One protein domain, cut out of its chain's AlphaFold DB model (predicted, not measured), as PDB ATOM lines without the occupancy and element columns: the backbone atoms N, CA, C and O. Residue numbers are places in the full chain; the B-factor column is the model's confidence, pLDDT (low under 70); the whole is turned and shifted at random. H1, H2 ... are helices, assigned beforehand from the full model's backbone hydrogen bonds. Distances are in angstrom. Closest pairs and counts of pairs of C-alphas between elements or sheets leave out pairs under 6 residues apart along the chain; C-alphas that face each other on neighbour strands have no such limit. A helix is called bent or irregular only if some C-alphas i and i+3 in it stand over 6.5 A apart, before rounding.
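What this domain is: This is residues 5 to 63 of the 63 residues of an uncharacterized protein of Cyclobacteriaceae bacterium YHN15 (UniProt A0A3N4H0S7). The model is an open V of two helical arms, with the ten-residue link of residues 24 to 33 as its turn. The shorter arm is H1 followed by H2, one after the other and nearly in line; the longer arm is the single helix H3, which runs nearly straight, and the space between the arms is empty. The printed part has 59 residues with three named helices, H1, H2 and H3 in that order along the chain, and no named strand, and its class is all helix. It is extended, with a radius of gyration of the C-alphas of 18.0 A, and its flat outline spans 49 by 40 by 19 A.

How they stand to each other: The printed part begins with H1, residues 5 to 9, and a tight link of 2 residues, Phe 10 and Gln 11, joins it to H2, residues 12 to 23. H1 and H2 meet only through their link. After H2 a short link of 10 residues, Gln 24 to Asn 33, joins it to H3, residues 34 to 62. H2 and H3 are apart, with no C-alpha of the one within 8 A of the other. H1 and H3 are apart by the same measure. In H1, H2 and H3 every O i to N i+4 pair is within hydrogen-bond range.

Where its parts are: H1 runs from Lys 5, with its C-alpha at (345.456, 285.070, 377.736), to Phe 9. H2 runs from Leu 12 to Phe 23 and measures 16.5 A from first to last C-alpha; its last C-alpha is at (339.297, 257.752, 386.100). H3 is the longest helix, with 29 residues from Phe 34 to Leu 62, and measures 42.1 A from first to last C-alpha. It begins at C-alpha 34 at (359.427, 248.119, 384.460) and ends at C-alpha 62 at (357.294, 278.691, 413.364). No helix is bent or irregular.

The domain as a whole: The two C-alphas farthest apart are those of Asn 29 and Met 63, at 51.7 A. The first and last printed C-alphas, those of Lys 5 and Met 63, are 41.8 A apart, and Met 63 is the chain's last residue. The printed part has no cut, and no link is long. Residues 5 to 63 stand free: no C-alpha 8 or more residues away along the chain comes within 10 A. The mean pLDDT of the printed part is 77.8. It is under 70 at 23 residues, namely 5 to 15, 17 to 18, 21 to 22 and 25 to 32. The mean pLDDT is 61 for H1, 68 for H2 and 90 for H3.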
ATOM      1  N   LYS A   5     344.752 285.521 376.514       61.94
ATOM      2  CA  LYS A   5     345.456 285.070 377.736       61.94
ATOM      3  C   LYS A   5     344.551 284.370 378.755       61.94
ATOM      4  O   LYS A   5     344.995 283.471 379.459       61.94
ATOM      5  N   ILE A   6     343.274 284.756 378.823       63.00
ATOM      6  CA  ILE A   6     342.303 284.140 379.742       63.00
ATOM      7  C   ILE A   6     341.910 282.743 379.237       63.00
ATOM      8  O   ILE A   6     341.845 281.817 380.030       63.00
ATOM      9  N   LYS A   7     341.738 282.541 377.924       56.41
ATOM     10  CA  LYS A   7     341.502 281.200 377.351       56.41
ATOM     11  C   LYS A   7     342.698 280.253 377.527       56.41
ATOM     12  O   LYS A   7     342.484 279.060 377.691       56.41
ATOM     13  N   GLU A   8     343.923 280.781 377.529       61.47
ATOM     14  CA  GLU A   8     345.154 280.040 377.851       61.47
ATOM     15  C   GLU A   8     345.228 279.638 379.332       61.47
ATOM     16  O   GLU A   8     345.499 278.485 379.644       61.47
ATOM     17  N   PHE A   9     344.899 280.546 380.257       59.81
ATOM     18  CA  PHE A   9     344.811 280.228 381.691       59.81
ATOM     19  C   PHE A   9     343.662 279.263 382.022       59.81
ATOM     20  O   PHE A   9     343.776 278.436 382.924       59.81
ATOM     21  N   PHE A  10     342.566 279.338 381.264       58.78
ATOM     22  CA  PHE A  10     341.450 278.395 381.297       58.78
ATOM     23  C   PHE A  10     341.633 277.232 380.303       58.78
ATOM     24  O   PHE A  10     340.653 276.596 379.912       58.78
ATOM     25  N   GLN A  11     342.876 276.822 380.012       58.91
ATOM     26  CA  GLN A  11     343.197 275.453 379.565       58.91
ATOM     27  C   GLN A  11     342.882 274.393 380.649       58.91
ATOM     28  O   GLN A  11     343.417 273.288 380.647       58.91
ATOM     29  N   LEU A  12     341.905 274.663 381.526       59.75
ATOM     30  CA  LEU A  12     341.144 273.673 382.284       59.75
ATOM     31  C   LEU A  12     340.625 272.538 381.395       59.75
ATOM     32  O   LEU A  12     340.296 271.491 381.925       59.75
ATOM     33  N   GLY A  13     340.566 272.703 380.069       63.25
ATOM     34  CA  GLY A  13     340.349 271.599 379.137       63.25
ATOM     35  C   GLY A  13     341.424 270.508 379.224       63.25
ATOM     36  O   GLY A  13     341.080 269.331 379.202       63.25
ATOM     37  N   GLU A  14     342.703 270.853 379.388       64.06
ATOM     38  CA  GLU A  14     343.779 269.870 379.584       64.06
ATOM     39  C   GLU A  14     343.683 269.211 380.958       64.06
ATOM     40  O   GLU A  14     343.805 267.992 381.077       64.06
ATOM     41  N   VAL A  15     343.376 270.000 381.989       67.56
ATOM     42  CA  VAL A  15     343.220 269.503 383.360       67.56
ATOM     43  C   VAL A  15     341.974 268.614 383.483       67.56
ATOM     44  O   VAL A  15     342.034 267.542 384.075       67.56
ATOM     45  N   ALA A  16     340.854 268.993 382.866       70.44
ATOM     46  CA  ALA A  16     339.623 268.206 382.821       70.44
ATOM     47  C   ALA A  16     339.807 266.912 382.020       70.44
ATOM     48  O   ALA A  16     339.393 265.848 382.480       70.44
ATOM     49  N   ASN A  17     340.489 266.964 380.869       69.69
ATOM     50  CA  ASN A  17     340.868 265.755 380.133       69.69
ATOM     51  C   ASN A  17     341.809 264.866 380.956       69.69
ATOM     52  O   ASN A  17     341.656 263.647 380.939       69.69
ATOM     53  N   TYR A  18     342.741 265.446 381.718       66.88
ATOM     54  CA  TYR A  18     343.593 264.708 382.647       66.88
ATOM     55  C   TYR A  18     342.762 264.005 383.728       66.88
ATOM     56  O   TYR A  18     342.909 262.799 383.902       66.88
ATOM     57  N   PHE A  19     341.825 264.698 384.385       74.94
ATOM     58  CA  PHE A  19     340.933 264.084 385.376       74.94
ATOM     59  C   PHE A  19     340.085 262.954 384.777       74.94
ATOM     60  O   PHE A  19     340.046 261.864 385.344       74.94
ATOM     61  N   ILE A  20     339.478 263.155 383.603       73.94
ATOM     62  CA  ILE A  20     338.718 262.102 382.908       73.94
ATOM     63  C   ILE A  20     339.617 260.896 382.593       73.94
ATOM     64  O   ILE A  20     339.225 259.754 382.824       73.94
ATOM     65  N   ARG A  21     340.852 261.131 382.140       68.69
ATOM     66  CA  ARG A  21     341.821 260.078 381.814       68.69
ATOM     67  C   ARG A  21     342.339 259.320 383.042       68.69
ATOM     68  O   ARG A  21     342.704 258.155 382.915       68.69
ATOM     69  N   VAL A  22     342.373 259.960 384.214       66.75
ATOM     70  CA  VAL A  22     342.754 259.341 385.499       66.75
ATOM     71  C   VAL A  22     341.686 258.354 385.981       66.75
ATOM     72  O   VAL A  22     342.034 257.292 386.493       66.75
ATOM     73  N   PHE A  23     340.402 258.668 385.785       74.06
ATOM     74  CA  PHE A  23     339.297 257.752 386.100       74.06
ATOM     75  C   PHE A  23     339.006 256.743 384.979       74.06
ATOM     76  O   PHE A  23     338.340 255.733 385.210       74.06
ATOM     77  N   GLN A  24     339.518 256.974 383.768       71.31
ATOM     78  CA  GLN A  24     339.472 255.993 382.690       71.31
ATOM     79  C   GLN A  24     340.443 254.837 382.933       71.31
ATOM     80  O   GLN A  24     341.576 254.993 383.392       71.31
ATOM     81  N   LYS A  25     339.994 253.636 382.559       59.75
ATOM     82  CA  LYS A  25     340.759 252.403 382.709       59.75
ATOM     83  C   LYS A  25     342.084 252.507 381.927       59.75
ATOM     84  O   LYS A  25     342.065 252.763 380.726       59.75
ATOM     85  N   PRO A  26     343.250 252.244 382.541       64.88
ATOM     86  CA  PRO A  26     343.972 251.053 382.166       64.88
ATOM     87  C   PRO A  26     344.056 250.600 380.705       64.88
ATOM     88  O   PRO A  26     343.814 249.415 380.576       64.88
ATOM     89  N   ASP A  27     344.300 251.407 379.645       67.19
ATOM     90  CA  ASP A  27     344.600 250.835 378.309       67.19
ATOM     91  C   ASP A  27     345.506 249.598 378.490       67.19
ATOM     92  O   ASP A  27     346.576 249.731 379.092       67.19
ATOM     93  N   PRO A  28     345.032 248.394 378.137       64.31
ATOM     94  CA  PRO A  28     345.714 247.149 378.457       64.31
ATOM     95  C   PRO A  28     346.924 246.889 377.550       64.31
ATOM     96  O   PRO A  28     347.740 246.036 377.883       64.31
ATOM     97  N   ASN A  29     347.077 247.639 376.450       64.88
ATOM     98  CA  ASN A  29     348.129 247.430 375.449       64.88
ATOM     99  C   ASN A  29     349.366 248.321 375.648       64.88
ATOM    100  O   ASN A  29     350.320 248.242 374.874       64.88
ATOM    101  N   ARG A  30     349.384 249.190 376.670       65.56
ATOM    102  CA  ARG A  30     350.559 250.036 376.948       65.56
ATOM    103  C   ARG A  30     351.702 249.166 377.473       65.56
ATOM    104  O   ARG A  30     351.504 248.462 378.467       65.56
ATOM    105  N   PRO A  31     352.904 249.249 376.874       65.56
ATOM    106  CA  PRO A  31     354.036 248.441 377.297       65.56
ATOM    107  C   PRO A  31     354.342 248.746 378.763       65.56
ATOM    108  O   PRO A  31     354.655 249.882 379.136       65.56
ATOM    109  N   SER A  32     354.224 247.735 379.624       63.94
ATOM    110  CA  SER A  32     354.587 247.851 381.031       63.94
ATOM    111  C   SER A  32     356.108 247.837 381.160       63.94
ATOM    112  O   SER A  32     356.704 246.845 381.573       63.94
ATOM    113  N   ASN A  33     356.751 248.943 380.795       70.88
ATOM    114  CA  ASN A  33     358.186 249.102 380.970       70.88
ATOM    115  C   ASN A  33     358.478 249.229 382.467       70.88
ATOM    116  O   ASN A  33     358.222 250.267 383.084       70.88
ATOM    117  N   PHE A  34     359.005 248.158 383.059       73.94
ATOM    118  CA  PHE A  34     359.427 248.119 384.460       73.94
ATOM    119  C   PHE A  34     360.372 249.288 384.798       73.94
ATOM    120  O   PHE A  34     360.219 249.922 385.839       73.94
ATOM    121  N   ASN A  35     361.233 249.676 383.851       75.62
ATOM    122  CA  ASN A  35     362.127 250.833 383.961       75.62
ATOM    123  C   ASN A  35     361.374 252.161 384.172       75.62
ATOM    124  O   ASN A  35     361.760 252.948 385.031       75.62
ATOM    125  N   LEU A  36     360.259 252.391 383.466       77.88
ATOM    126  CA  LEU A  36     359.432 253.594 383.656       77.88
ATOM    127  C   LEU A  36     358.702 253.574 385.006       77.88
ATOM    128  O   LEU A  36     358.575 254.610 385.658       77.88
ATOM    129  N   ARG A  37     358.255 252.395 385.461       74.94
ATOM    130  CA  ARG A  37     357.645 252.239 386.793       74.94
ATOM    131  C   ARG A  37     358.653 252.505 387.909       74.94
ATOM    132  O   ARG A  37     358.302 253.180 388.872       74.94
ATOM    133  N   MET A  38     359.893 252.036 387.761       81.44
ATOM    134  CA  MET A  38     360.973 252.331 388.705       81.44
ATOM    135  C   MET A  38     361.344 253.814 388.710       81.44
ATOM    136  O   MET A  38     361.415 254.403 389.783       81.44
ATOM    137  N   MET A  39     361.491 254.446 387.540       82.12
ATOM    138  CA  MET A  39     361.737 255.892 387.446       82.12
ATOM    139  C   MET A  39     360.642 256.707 388.149       82.12
ATOM    140  O   MET A  39     360.939 257.628 388.909       82.12
ATOM    141  N   HIS A  40     359.369 256.339 387.964       79.94
ATOM    142  CA  HIS A  40     358.260 256.991 388.659       79.94
ATOM    143  C   HIS A  40     358.251 256.695 390.169       79.94
ATOM    144  O   HIS A  40     357.926 257.575 390.961       79.94
ATOM    145  N   GLY A  41     358.639 255.485 390.581       83.81
ATOM    146  CA  GLY A  41     358.801 255.116 391.989       83.81
ATOM    147  C   GLY A  41     359.855 255.966 392.697       83.81
ATOM    148  O   GLY A  41     359.564 256.547 393.741       83.81
ATOM    149  N   ILE A  42     361.037 256.113 392.089       89.38
ATOM    150  CA  ILE A  42     362.113 256.975 392.602       89.38
ATOM    151  C   ILE A  42     361.608 258.416 392.734       89.38
ATOM    152  O   ILE A  42     361.734 259.008 393.803       89.38
ATOM    153  N   ASN A  43     360.941 258.949 391.704       91.88
ATOM    154  CA  ASN A  43     360.406 260.311 391.743       91.88
ATOM    155  C   ASN A  43     359.373 260.517 392.873       91.88
ATOM    156  O   ASN A  43     359.393 261.542 393.552       91.88
ATOM    157  N   LYS A  44     358.500 259.532 393.138       85.06
ATOM    158  CA  LYS A  44     357.551 259.597 394.267       85.06
ATOM    159  C   LYS A  44     358.259 259.691 395.616       85.06
ATOM    160  O   LYS A  44     357.839 260.480 396.460       85.06
ATOM    161  N   ILE A  45     359.316 258.904 395.817       93.44
ATOM    162  CA  ILE A  45     360.092 258.916 397.064       93.44
ATOM    163  C   ILE A  45     360.788 260.271 397.235       93.44
ATOM    164  O   ILE A  45     360.733 260.853 398.319       93.44
ATOM    165  N   SER A  46     361.373 260.815 396.166       93.06
ATOM    166  CA  SER A  46     362.015 262.133 396.186       93.06
ATOM    167  C   SER A  46     361.043 263.251 396.569       93.06
ATOM    168  O   SER A  46     361.372 264.072 397.424       93.06
ATOM    169  N   ILE A  47     359.832 263.261 395.999       94.75
ATOM    170  CA  ILE A  47     358.795 264.248 396.340       94.75
ATOM    171  C   ILE A  47     358.380 264.117 397.809       94.75
ATOM    172  O   ILE A  47     358.278 265.124 398.505       94.75
ATOM    173  N   LEU A  48     358.174 262.892 398.300       95.38
ATOM    174  CA  LEU A  48     357.779 262.661 399.691       95.38
ATOM    175  C   LEU A  48     358.844 263.168 400.677       95.38
ATOM    176  O   LEU A  48     358.513 263.875 401.628       95.38
ATOM    177  N   MET A  49     360.117 262.860 400.419       94.88
ATOM    178  CA  MET A  49     361.243 263.336 401.230       94.88
ATOM    179  C   MET A  49     361.377 264.860 401.199       94.88
ATOM    180  O   MET A  49     361.605 265.485 402.233       94.88
ATOM    181  N   PHE A  50     361.203 265.468 400.025       96.00
ATOM    182  CA  PHE A  50     361.245 266.918 399.864       96.00
ATOM    183  C   PHE A  50     360.124 267.618 400.643       96.00
ATOM    184  O   PHE A  50     360.380 268.575 401.373       96.00
ATOM    185  N   LEU A  51     358.891 267.111 400.548       96.19
ATOM    186  CA  LEU A  51     357.756 267.642 401.303       96.19
ATOM    187  C   LEU A  51     357.964 267.492 402.811       96.19
ATOM    188  O   LEU A  51     357.724 268.444 403.549       96.19
ATOM    189  N   ALA A  52     358.464 266.342 403.271       95.75
ATOM    190  CA  ALA A  52     358.793 266.137 404.678       95.75
ATOM    191  C   ALA A  52     359.835 267.156 405.168       95.75
ATOM    192  O   ALA A  52     359.651 267.766 406.220       95.75
ATOM    193  N   ALA A  53     360.888 267.406 404.384       96.75
ATOM    194  CA  ALA A  53     361.898 268.407 404.709       96.75
ATOM    195  C   ALA A  53     361.311 269.826 404.796       96.75
ATOM    196  O   ALA A  53     361.619 270.549 405.742       96.75
ATOM    197  N   ILE A  54     360.432 270.214 403.863       97.00
ATOM    198  CA  ILE A  54     359.730 271.507 403.909       97.00
ATOM    199  C   ILE A  54     358.863 271.617 405.164       97.00
ATOM    200  O   ILE A  54     358.926 272.632 405.853       97.00
ATOM    201  N   VAL A  55     358.076 270.587 405.483       96.62
ATOM    202  CA  VAL A  55     357.202 270.583 406.667       96.62
ATOM    203  C   VAL A  55     358.028 270.730 407.943       96.62
ATOM    204  O   VAL A  55     357.706 271.574 408.776       96.62
ATOM    205  N   ILE A  56     359.122 269.973 408.074       96.38
ATOM    206  CA  ILE A  56     360.035 270.067 409.221       96.38
ATOM    207  C   ILE A  56     360.669 271.458 409.298       96.38
ATOM    208  O   ILE A  56     360.742 272.043 410.377       96.38
ATOM    209  N   TRP A  57     361.116 272.004 408.167       96.69
ATOM    210  CA  TRP A  57     361.740 273.324 408.115       96.69
ATOM    211  C   TRP A  57     360.769 274.439 408.517       96.69
ATOM    212  O   TRP A  57     361.135 275.308 409.307       96.69
ATOM    213  N   ILE A  58     359.525 274.391 408.033       96.94
ATOM    214  CA  ILE A  58     358.469 275.336 408.410       96.94
ATOM    215  C   ILE A  58     358.117 275.177 409.890       96.94
ATOM    216  O   ILE A  58     358.093 276.172 410.607       96.94
ATOM    217  N   ALA A  59     357.898 273.947 410.366       96.06
ATOM    218  CA  ALA A  59     357.576 273.681 411.766       96.06
ATOM    219  C   ALA A  59     358.668 274.211 412.704       96.06
ATOM    220  O   ALA A  59     358.356 274.921 413.650       96.06
ATOM    221  N   LYS A  60     359.947 273.963 412.387       94.62
ATOM    222  CA  LYS A  60     361.099 274.463 413.154       94.62
ATOM    223  C   LYS A  60     361.267 275.986 413.093       94.62
ATOM    224  O   LYS A  60     361.964 276.554 413.920       94.62
ATOM    225  N   ARG A  61     360.727 276.646 412.067       93.50
ATOM    226  CA  ARG A  61     360.815 278.105 411.928       93.50
ATOM    227  C   ARG A  61     359.640 278.831 412.583       93.50
ATOM    228  O   ARG A  61     359.767 280.018 412.868       93.50
ATOM    229  N   LEU A  62     358.509 278.148 412.754       92.12
ATOM    230  CA  LEU A  62     357.294 278.691 413.364       92.12
ATOM    231  C   LEU A  62     357.158 278.352 414.858       92.12
ATOM    232  O   LEU A  62     356.506 279.115 415.566       92.12
ATOM    233  N   MET A  63     357.734 277.233 415.315       82.38
ATOM    234  CA  MET A  63     357.924 276.897 416.735       82.38
ATOM    235  C   MET A  63     359.256 277.445 417.237       82.38
ATOM    236  O   MET A  63     359.268 277.982 418.363       82.38
TER     237      MET A  63